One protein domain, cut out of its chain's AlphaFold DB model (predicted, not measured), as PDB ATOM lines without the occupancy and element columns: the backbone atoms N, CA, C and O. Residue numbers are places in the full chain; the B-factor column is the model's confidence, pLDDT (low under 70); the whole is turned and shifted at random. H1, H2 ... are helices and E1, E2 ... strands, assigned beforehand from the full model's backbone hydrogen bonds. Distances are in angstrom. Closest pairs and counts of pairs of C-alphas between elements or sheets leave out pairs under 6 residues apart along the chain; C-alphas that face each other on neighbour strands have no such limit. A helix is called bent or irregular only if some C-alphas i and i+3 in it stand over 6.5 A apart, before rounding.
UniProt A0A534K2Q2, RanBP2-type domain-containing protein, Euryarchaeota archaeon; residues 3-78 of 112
ATOM      1  N   ILE A   3     121.172 140.271  87.611       59.94
ATOM      2  CA  ILE A   3     121.585 140.637  88.982       59.94
ATOM      3  C   ILE A   3     121.401 139.496  90.009       59.94
ATOM      4  O   ILE A   3     122.334 139.143  90.711       59.94
ATOM      5  N   VAL A   4     120.239 138.831  90.035       64.62
ATOM      6  CA  VAL A   4     119.971 137.709  90.963       64.62
ATOM      7  C   VAL A   4     120.872 136.489  90.750       64.62
ATOM      8  O   VAL A   4     121.061 135.717  91.683       64.62
ATOM      9  N   VAL A   5     121.397 136.284  89.540       65.31
ATOM     10  CA  VAL A   5     122.244 135.127  89.212       65.31
ATOM     11  C   VAL A   5     123.695 135.415  89.603       65.31
ATOM     12  O   VAL A   5     124.346 134.551  90.187       65.31
ATOM     13  N   ASP A   6     124.161 136.644  89.359       69.94
ATOM     14  CA  ASP A   6     125.474 137.143  89.787       69.94
ATOM     15  C   ASP A   6     125.611 137.200  91.318       69.94
ATOM     16  O   ASP A   6     126.647 136.803  91.856       69.94
ATOM     17  N   ASP A   7     124.560 137.612  92.038       73.94
ATOM     18  CA  ASP A   7     124.528 137.597  93.509       73.94
ATOM     19  C   ASP A   7     124.556 136.167  94.074       73.94
ATOM     20  O   ASP A   7     125.280 135.882  95.033       73.94
ATOM     21  N   LEU A   8     123.814 135.233  93.462       74.25
ATOM     22  CA  LEU A   8     123.792 133.833  93.896       74.25
ATOM     23  C   LEU A   8     125.137 133.141  93.639       74.25
ATOM     24  O   LEU A   8     125.632 132.395  94.488       74.25
ATOM     25  N   LEU A   9     125.741 133.414  92.480       81.62
ATOM     26  CA  LEU A   9     127.059 132.916  92.106       81.62
ATOM     27  C   LEU A   9     128.140 133.487  93.035       81.62
ATOM     28  O   LEU A   9     128.969 132.733  93.545       81.62
ATOM     29  N   SER A  10     128.090 134.789  93.322       85.44
ATOM     30  CA  SER A  10     129.017 135.452  94.247       85.44
ATOM     31  C   SER A  10     128.889 134.914  95.671       85.44
ATOM     32  O   SER A  10     129.901 134.637  96.318       85.44
ATOM     33  N   GLY A  11     127.661 134.688  96.148       85.19
ATOM     34  CA  GLY A  11     127.408 134.057  97.444       85.19
ATOM     35  C   GLY A  11     127.945 132.625  97.515       85.19
ATOM     36  O   GLY A  11     128.600 132.260  98.492       85.19
ATOM     37  N   ALA A  12     127.739 131.827  96.465       89.81
ATOM     38  CA  ALA A  12     128.278 130.472  96.378       89.81
ATOM     39  C   ALA A  12     129.816 130.461  96.382       89.81
ATOM     40  O   ALA A  12     130.421 129.668  97.107       89.81
ATOM     41  N   PHE A  13     130.459 131.373  95.645       91.00
ATOM     42  CA  PHE A  13     131.914 131.533  95.684       91.00
ATOM     43  C   PHE A  13     132.412 131.933  97.074       91.00
ATOM     44  O   PHE A  13     133.369 131.338  97.567       91.00
ATOM     45  N   LEU A  14     131.745 132.876  97.743       90.94
ATOM     46  CA  LEU A  14     132.080 133.265  99.114       90.94
ATOM     47  C   LEU A  14     131.988 132.082 100.084       90.94
ATOM     48  O   LEU A  14     132.902 131.874 100.881       90.94
ATOM     49  N   LEU A  15     130.934 131.270  99.988       92.69
ATOM     50  CA  LEU A  15     130.775 130.071 100.813       92.69
ATOM     51  C   LEU A  15     131.860 129.025 100.536       92.69
ATOM     52  O   LEU A  15     132.390 128.441 101.481       92.69
ATOM     53  N   LEU A  16     132.230 128.811  99.271       93.94
ATOM     54  CA  LEU A  16     133.319 127.900  98.906       93.94
ATOM     55  C   LEU A  16     134.675 128.395  99.423       93.94
ATOM     56  O   LEU A  16     135.452 127.599  99.948       93.94
ATOM     57  N   LEU A  17     134.947 129.698  99.326       94.50
ATOM     58  CA  LEU A  17     136.186 130.292  99.827       94.50
ATOM     59  C   LEU A  17     136.268 130.199 101.352       94.50
ATOM     60  O   LEU A  17     137.251 129.680 101.882       94.50
ATOM     61  N   VAL A  18     135.230 130.640 102.065       95.25
ATOM     62  CA  VAL A  18     135.192 130.582 103.535       95.25
ATOM     63  C   VAL A  18     135.234 129.133 104.014       95.25
ATOM     64  O   VAL A  18     136.024 128.801 104.895       95.25
ATOM     65  N   GLY A  19     134.443 128.250 103.401       95.12
ATOM     66  CA  GLY A  19     134.447 126.821 103.701       95.12
ATOM     67  C   GLY A  19     135.819 126.186 103.478       95.12
ATOM     68  O   GLY A  19     136.306 125.463 104.347       95.12
ATOM     69  N   GLY A  20     136.484 126.509 102.366       94.88
ATOM     70  CA  GLY A  20     137.835 126.041 102.060       94.88
ATOM     71  C   GLY A  20     138.875 126.520 103.075       94.88
ATOM     72  O   GLY A  20     139.681 125.720 103.550       94.88
ATOM     73  N   VAL A  21     138.822 127.795 103.471       95.56
ATOM     74  CA  VAL A  21     139.719 128.362 104.493       95.56
ATOM     75  C   VAL A  21     139.499 127.698 105.852       95.56
ATOM     76  O   VAL A  21     140.465 127.286 106.498       95.56
ATOM     77  N   VAL A  22     138.242 127.545 106.282       95.62
ATOM     78  CA  VAL A  22     137.906 126.879 107.549       95.62
ATOM     79  C   VAL A  22     138.370 125.423 107.527       95.62
ATOM     80  O   VAL A  22     138.997 124.970 108.485       95.62
ATOM     81  N   PHE A  23     138.124 124.700 106.433       93.00
ATOM     82  CA  PHE A  23     138.556 123.313 106.283       93.00
ATOM     83  C   PHE A  23     140.082 123.180 106.350       93.00
ATOM     84  O   PHE A  23     140.588 122.377 107.137       93.00
ATOM     85  N   ALA A  24     140.817 124.003 105.597       88.00
ATOM     86  CA  ALA A  24     142.279 124.012 105.613       88.00
ATOM     87  C   ALA A  24     142.834 124.331 107.011       88.00
ATOM     88  O   ALA A  24     143.766 123.673 107.475       88.00
ATOM     89  N   TRP A  25     142.228 125.288 107.721       90.56
ATOM     90  CA  TRP A  25     142.618 125.631 109.089       90.56
ATOM     91  C   TRP A  25     142.385 124.475 110.071       90.56
ATOM     92  O   TRP A  25     143.263 124.164 110.883       90.56
ATOM     93  N   VAL A  26     141.221 123.817 110.002       90.62
ATOM     94  CA  VAL A  26     140.898 122.669 110.865       90.62
ATOM     95  C   VAL A  26     141.840 121.496 110.590       90.62
ATOM     96  O   VAL A  26     142.394 120.935 111.540       90.62
ATOM     97  N   ASP A  27     142.047 121.139 109.323       85.94
ATOM     98  CA  ASP A  27     142.940 120.050 108.919       85.94
ATOM     99  C   ASP A  27     144.384 120.312 109.378       85.94
ATOM    100  O   ASP A  27     144.968 119.472 110.073       85.94
ATOM    101  N   TRP A  28     144.917 121.516 109.127       82.75
ATOM    102  CA  TRP A  28     146.239 121.931 109.611       82.75
ATOM    103  C   TRP A  28     146.356 121.795 111.131       82.75
ATOM    104  O   TRP A  28     147.297 121.185 111.648       82.75
ATOM    105  N   ARG A  29     145.369 122.311 111.875       84.44
ATOM    106  CA  ARG A  29     145.360 122.264 113.344       84.44
ATOM    107  C   ARG A  29     145.339 120.831 113.870       84.44
ATOM    108  O   ARG A  29     145.974 120.548 114.891       84.44
ATOM    109  N   LEU A  30     144.609 119.930 113.213       80.44
ATOM    110  CA  LEU A  30     144.572 118.515 113.575       80.44
ATOM    111  C   LEU A  30     145.914 117.833 113.298       80.44
ATOM    112  O   LEU A  30     146.410 117.135 114.188       80.44
ATOM    113  N   ARG A  31     146.522 118.062 112.127       74.81
ATOM    114  CA  ARG A  31     147.837 117.500 111.770       74.81
ATOM    115  C   ARG A  31     148.927 117.983 112.722       74.81
ATOM    116  O   ARG A  31     149.550 117.152 113.377       74.81
ATOM    117  N   ALA A  32     149.050 119.297 112.913       73.94
ATOM    118  CA  ALA A  32     150.057 119.904 113.785       73.94
ATOM    119  C   ALA A  32     149.971 119.421 115.245       73.94
ATOM    120  O   ALA A  32     150.976 119.350 115.945       73.94
ATOM    121  N   ARG A  33     148.771 119.070 115.734       75.12
ATOM    122  CA  ARG A  33     148.585 118.630 117.128       75.12
ATOM    123  C   ARG A  33     148.650 117.121 117.330       75.12
ATOM    124  O   ARG A  33     149.047 116.686 118.411       75.12
ATOM    125  N   LYS A  34     148.171 116.323 116.372       73.94
ATOM    126  CA  LYS A  34     148.029 114.865 116.548       73.94
ATOM    127  C   LYS A  34     149.205 114.083 115.984       73.94
ATOM    128  O   LYS A  34     149.562 113.069 116.573       73.94
ATOM    129  N   LEU A  35     149.788 114.532 114.875       69.25
ATOM    130  CA  LEU A  35     150.824 113.783 114.170       69.25
ATOM    131  C   LEU A  35     152.140 113.698 114.973       69.25
ATOM    132  O   LEU A  35     152.608 112.577 115.180       69.25
ATOM    133  N   PRO A  36     152.650 114.794 115.582       69.81
ATOM    134  CA  PRO A  36     153.863 114.728 116.403       69.81
ATOM    135  C   PRO A  36     153.704 113.877 117.668       69.81
ATOM    136  O   PRO A  36     154.648 113.247 118.129       69.81
ATOM    137  N   LYS A  37     152.490 113.799 118.232       74.44
ATOM    138  CA  LYS A  37     152.220 112.953 119.408       74.44
ATOM    139  C   LYS A  37     152.308 111.457 119.106       74.44
ATOM    140  O   LYS A  37     152.478 110.672 120.030       74.44
ATOM    141  N   LEU A  38     152.121 111.066 117.846       74.62
ATOM    142  CA  LEU A  38     152.127 109.668 117.417       74.62
ATOM    143  C   LEU A  38     153.494 109.232 116.888       74.62
ATOM    144  O   LEU A  38     153.866 108.080 117.073       74.62
ATOM    145  N   LEU A  39     154.198 110.135 116.208       75.38
ATOM    146  CA  LEU A  39     155.443 109.839 115.497       75.38
ATOM    147  C   LEU A  39     156.690 110.361 116.219       75.38
ATOM    148  O   LEU A  39     157.785 109.898 115.933       75.38
ATOM    149  N   GLY A  40     156.534 111.283 117.171       80.44
ATOM    150  CA  GLY A  40     157.646 112.051 117.722       80.44
ATOM    151  C   GLY A  40     157.940 113.305 116.886       80.44
ATOM    152  O   GLY A  40     157.096 113.726 116.092       80.44
ATOM    153  N   PRO A  41     159.108 113.946 117.078       84.25
ATOM    154  CA  PRO A  41     159.488 115.171 116.363       84.25
ATOM    155  C   PRO A  41     159.813 114.942 114.876       84.25
ATOM    156  O   PRO A  41     159.835 115.893 114.096       84.25
ATOM    157  N   SER A  42     160.039 113.692 114.477       88.88
ATOM    158  CA  SER A  42     160.341 113.277 113.110       88.88
ATOM    159  C   SER A  42     159.901 111.831 112.879       88.88
ATOM    160  O   SER A  42     159.577 111.115 113.825       88.88
ATOM    161  N   TRP A  43     159.877 111.394 111.620       86.94
ATOM    162  CA  TRP A  43     159.596 110.005 111.258       86.94
ATOM    163  C   TRP A  43     160.418 109.547 110.060       86.94
ATOM    164  O   TRP A  43     160.581 110.275 109.078       86.94
ATOM    165  N   ASP A  44     160.891 108.307 110.117       89.38
ATOM    166  CA  ASP A  44     161.609 107.689 109.008       89.38
ATOM    167  C   ASP A  44     160.630 107.107 107.998       89.38
ATOM    168  O   ASP A  44     159.701 106.366 108.334       89.38
ATOM    169  N   CYS A  45     160.829 107.449 106.729       87.19
ATOM    170  CA  CYS A  45     159.983 106.944 105.668       87.19
ATOM    171  C   CYS A  45     160.187 105.431 105.499       87.19
ATOM    172  O   CYS A  45     161.277 105.020 105.099       87.19
ATOM    173  N   PRO A  46     159.148 104.593 105.667       82.94
ATOM    174  CA  PRO A  46     159.291 103.140 105.540       82.94
ATOM    175  C   PRO A  46     159.603 102.693 104.104       82.94
ATOM    176  O   PRO A  46     160.002 101.556 103.888       82.94
ATOM    177  N   HIS A  47     159.418 103.577 103.115       82.88
ATOM    178  CA  HIS A  47     159.684 103.280 101.712       82.88
ATOM    179  C   HIS A  47     161.123 103.614 101.290       82.88
ATOM    180  O   HIS A  47     161.727 102.878 100.515       82.88
ATOM    181  N   CYS A  48     161.668 104.750 101.732       86.94
ATOM    182  CA  CYS A  48     162.967 105.236 101.248       86.94
ATOM    183  C   CYS A  48     163.999 105.507 102.350       86.94
ATOM    184  O   CYS A  48     165.127 105.871 102.030       86.94
ATOM    185  N   GLY A  49     163.625 105.353 103.622       87.88
ATOM    186  CA  GLY A  49     164.493 105.554 104.785       87.88
ATOM    187  C   GLY A  49     164.795 107.013 105.133       87.88
ATOM    188  O   GLY A  49     165.471 107.266 106.119       87.88
ATOM    189  N   VAL A  50     164.314 107.983 104.349       91.06
ATOM    190  CA  VAL A  50     164.532 109.409 104.630       91.06
ATOM    191  C   VAL A  50     163.728 109.832 105.855       91.06
ATOM    192  O   VAL A  50     162.514 109.616 105.893       91.06
ATOM    193  N   THR A  51     164.392 110.486 106.805       91.88
ATOM    194  CA  THR A  51     163.761 111.145 107.951       91.88
ATOM    195  C   THR A  51     163.019 112.404 107.501       91.88
ATOM    196  O   THR A  51     163.549 113.222 106.747       91.88
ATOM    197  N   ASN A  52     161.777 112.545 107.947       90.44
ATOM    198  CA  ASN A  52     160.899 113.676 107.661       90.44
ATOM    199  C   ASN A  52     160.515 114.369 108.968       90.44
ATOM    200  O   ASN A  52     160.455 113.738 110.025       90.44
ATOM    201  N   GLU A  53     160.203 115.652 108.880       89.81
ATOM    202  CA  GLU A  53     159.660 116.450 109.969       89.81
ATOM    203  C   GLU A  53     158.256 115.962 110.358       89.81
ATOM    204  O   GLU A  53     157.494 115.453 109.528       89.81
ATOM    205  N   ALA A  54     157.883 116.125 111.628       83.25
ATOM    206  CA  ALA A  54     156.588 115.661 112.125       83.25
ATOM    207  C   ALA A  54     155.377 116.359 111.487       83.25
ATOM    208  O   ALA A  54     154.279 115.798 111.517       83.25
ATOM    209  N   GLU A  55     155.533 117.560 110.922       79.56
ATOM    210  CA  GLU A  55     154.470 118.216 110.149       79.56
ATOM    211  C   GLU A  55     154.218 117.570 108.779       79.56
ATOM    212  O   GLU A  55     153.120 117.709 108.222       79.56
ATOM    213  N   LEU A  56     155.196 116.843 108.227       84.94
ATOM    214  CA  LEU A  56     155.063 116.229 106.917       84.94
ATOM    215  C   LEU A  56     154.221 114.962 107.010       84.94
ATOM    216  O   LEU A  56     154.572 113.982 107.657       84.94
ATOM    217  N   THR A  57     153.110 114.967 106.276       83.25
ATOM    218  CA  THR A  57     152.269 113.773 106.083       83.25
ATOM    219  C   THR A  57     152.682 112.942 104.873       83.25
ATOM    220  O   THR A  57     152.180 111.840 104.671       83.25
ATOM    221  N   VAL A  58     153.592 113.469 104.057       86.19
ATOM    222  CA  VAL A  58     154.091 112.864 102.827       86.19
ATOM    223  C   VAL A  58     155.598 113.044 102.807       86.19
ATOM    224  O   VAL A  58     156.088 114.139 103.075       86.19
ATOM    225  N   CYS A  59     156.333 111.981 102.494       89.19
ATOM    226  CA  CYS A  59     157.780 112.037 102.418       89.19
ATOM    227  C   CYS A  59     158.211 113.014 101.319       89.19
ATOM    228  O   CYS A  59     157.856 112.832 100.153       89.19
ATOM    229  N   TRP A  60     159.015 114.016 101.665       90.31
ATOM    230  CA  TRP A  60     159.434 115.069 100.728       90.31
ATOM    231  C   TRP A  60     160.303 114.542  99.569       90.31
ATOM    232  O   TRP A  60     160.344 115.124  98.475       90.31
ATOM    233  N   SER A  61     160.990 113.421  99.811       90.56
ATOM    234  CA  SER A  61     161.888 112.765  98.862       90.56
ATOM    235  C   SER A  61     161.105 111.871  97.898       90.56
ATOM    236  O   SER A  61     161.029 112.139  96.693       90.56
ATOM    237  N   CYS A  62     160.459 110.832  98.431       88.44
ATOM    238  CA  CYS A  62     159.834 109.795  97.617       88.44
ATOM    239  C   CYS A  62     158.324 109.994  97.399       88.44
ATOM    240  O   CYS A  62     157.770 109.436  96.466       88.44
ATOM    241  N   GLY A  63     157.639 110.821  98.190       87.31
ATOM    242  CA  GLY A  63     156.194 111.039  98.051       87.31
ATOM    243  C   GLY A  63     155.312 109.983  98.726       87.31
ATOM    244  O   GLY A  63     154.094 110.039  98.588       87.31
ATOM    245  N   ALA A  64     155.883 109.029  99.468       85.56
ATOM    246  CA  ALA A  64     155.104 108.087 100.268       85.56
ATOM    247  C   ALA A  64     154.396 108.804 101.429       85.56
ATOM    248  O   ALA A  64     155.037 109.525 102.194       85.56
ATOM    249  N   ALA A  65     153.089 108.593 101.583       83.06
ATOM    250  CA  ALA A  65     152.325 109.146 102.697       83.06
ATOM    251  C   ALA A  65     152.580 108.374 104.002       83.06
ATOM    252  O   ALA A  65     152.644 107.144 103.997       83.06
ATOM    253  N   VAL A  66     152.654 109.084 105.129       79.00
ATOM    254  CA  VAL A  66     152.628 108.469 106.460       79.00
ATOM    255  C   VAL A  66     151.178 108.236 106.871       79.00
ATOM    256  O   VAL A  66     150.360 109.151 106.958       79.00
ATOM    257  N   THR A  67     150.832 106.979 107.123       69.88
ATOM    258  CA  THR A  67     149.528 106.590 107.670       69.88
ATOM    259  C   THR A  67     149.747 105.798 108.953       69.88
ATOM    260  O   THR A  67     150.814 105.217 109.149       69.88
ATOM    261  N   ARG A  68     148.730 105.693 109.824       62.81
ATOM    262  CA  ARG A  68     148.813 104.786 110.989       62.81
ATOM    263  C   ARG A  68     149.127 103.339 110.588       62.81
ATOM    264  O   ARG A  68     149.685 102.603 111.390       62.81
ATOM    265  N   LEU A  69     148.769 102.944 109.363       57.19
ATOM    266  CA  LEU A  69     149.093 101.637 108.793       57.19
ATOM    267  C   LEU A  69     150.556 101.549 108.332       57.19
ATOM    268  O   LEU A  69     151.169 100.503 108.479       57.19
ATOM    269  N   SER A  70     151.125 102.648 107.826       59.31
ATOM    270  CA  SER A  70     152.507 102.713 107.313       59.31
ATOM    271  C   SER A  70     153.567 102.620 108.415       59.31
ATOM    272  O   SER A  70     154.720 102.322 108.135       59.31
ATOM    273  N   LEU A  71     153.168 102.834 109.673       60.88
ATOM    274  CA  LEU A  71     153.978 102.555 110.863       60.88
ATOM    275  C   LEU A  71     154.179 101.054 111.122       60.88
ATOM    276  O   LEU A  71     155.006 100.682 111.953       60.88
ATOM    277  N   ARG A  72     153.432 100.182 110.433       55.09
ATOM    278  CA  ARG A  72     153.696  98.744 110.419       55.09
ATOM    279  C   ARG A  72     154.619  98.416 109.242       55.09
ATOM    280  O   ARG A  72     154.271  98.737 108.101       55.09
ATOM    281  N   PRO A  73     155.765  97.755 109.485       48.47
ATOM    282  CA  PRO A  73     156.622  97.270 108.411       48.47
ATOM    283  C   PRO A  73     155.813  96.391 107.445       48.47
ATOM    284  O   PRO A  73     155.144  95.455 107.879       48.47
ATOM    285  N   GLY A  74     155.848  96.698 106.145       52.09
ATOM    286  CA  GLY A  74     155.270  95.847 105.094       52.09
ATOM    287  C   GLY A  74     153.874  96.212 104.569       52.09
ATOM    288  O   GLY A  74     153.407  95.542 103.654       52.09
ATOM    289  N   THR A  75     153.200  97.253 105.079       50.19
ATOM    290  CA  THR A  75     151.869  97.686 104.568       50.19
ATOM    291  C   THR A  75     151.846  99.130 104.050       50.19
ATOM    292  O   THR A  75     150.782  99.742 103.940       50.19
ATOM    293  N   ALA A  76     153.009  99.708 103.739       52.66
ATOM    294  CA  ALA A  76     153.046 101.003 103.070       52.66
ATOM    295  C   ALA A  76     152.397 100.861 101.679       52.66
ATOM    296  O   ALA A  76     152.750  99.927 100.951       52.66
ATOM    297  N   PRO A  77     151.447 101.737 101.297       54.78
ATOM    298  CA  PRO A  77     150.943 101.751  99.931       54.78
ATOM    299  C   PRO A  77     152.140 101.891  98.992       54.78
ATOM    300  O   PRO A  77     153.078 102.626  99.310       54.78
ATOM    301  N   ALA A  78     152.120 101.162  97.875       55.69
ATOM    302  CA  ALA A  78     153.138 101.257  96.842       55.69
ATOM    303  C   ALA A  78     153.127 102.688  96.296       55.69
ATOM    304  O   ALA A  78     152.419 103.000  95.345       55.69
TER     305      ALA A  78
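This is residues 3 to 78 of the 112 residues of the protein "RanBP2-type domain-containing protein" of Euryarchaeota archaeon (UniProt A0A534K2Q2). One long helix, H1, sticks out with residues 3 to 27 as a nearly straight arm from a small head of loops, which holds a two-stranded hairpin, E1 and E2, just past the far end of the helix. The rest of the head, residues 54 to 78, is a long stretch with no named element. The printed part has 76 residues, with one named helix and two named strands in the order H1, E1, E2; the sheet is E1 - E2, antiparallel, and the class is mostly helix. The whole is extended, with a radius of gyration of the C-alphas of 18.3 A and spans of 58 by 26 by 19 A, and the arm makes the length.

Strand E1 is residues 42 to 44, with C-alpha 42 at (160.341, 113.277, 113.110). Strand E2 is residues 51 to 53 and ends with C-alpha 53 at (159.660, 116.450, 109.969). Each strand measures 7.0 A from first to last C-alpha. Helix H1 is residues 3 to 39 and measures 52.9 A, from C-alpha 3 at (121.585, 140.637, 88.982) to C-alpha 39 at (155.443, 109.839, 115.497). H1 is irregular, but only just: C-alphas 33 and 36 are 6.6 A apart.

E1 and E2 form a hairpin of antiparallel neighbour strands, with 151 degrees between their directions. The C-alphas of Asp 44 and Thr 51 face each other at 4.2 A, and those of Ser 42 and Glu 53 at 4.5 A. N 43 and O 52 are within hydrogen-bond range at 2.9 A, and so are N 52 and O 43 at 2.8 A. The link from E1 to E2, with 6 residues between them, is short but not tight. The link from H1 to E1, with 2 residues between them, is tight. The closest C-alphas of H1 and E1 are those of Pro 36 and Ser 42, 7.4 A apart, while the centres of the two elements are 28.3 A apart. H1 and E2 are apart. In H1, 31 of 33 O i to N i+4 pairs are within hydrogen-bond range.

The two C-alphas farthest apart are those of Ile 3 and Pro 73, at 59.0 A. Residues 3 to 27, which belong to H1, stand free; without them the body has 51 residues, spans 28 by 20 by 16 A and has a radius of gyration of 10.2 A. The printed part has no cut, and neither link between named elements is long. The mean pLDDT of the printed part is 79.7, and the model's confidence is low, under 70, at residues 3 to 6, 35 to 36 and 67 to 78.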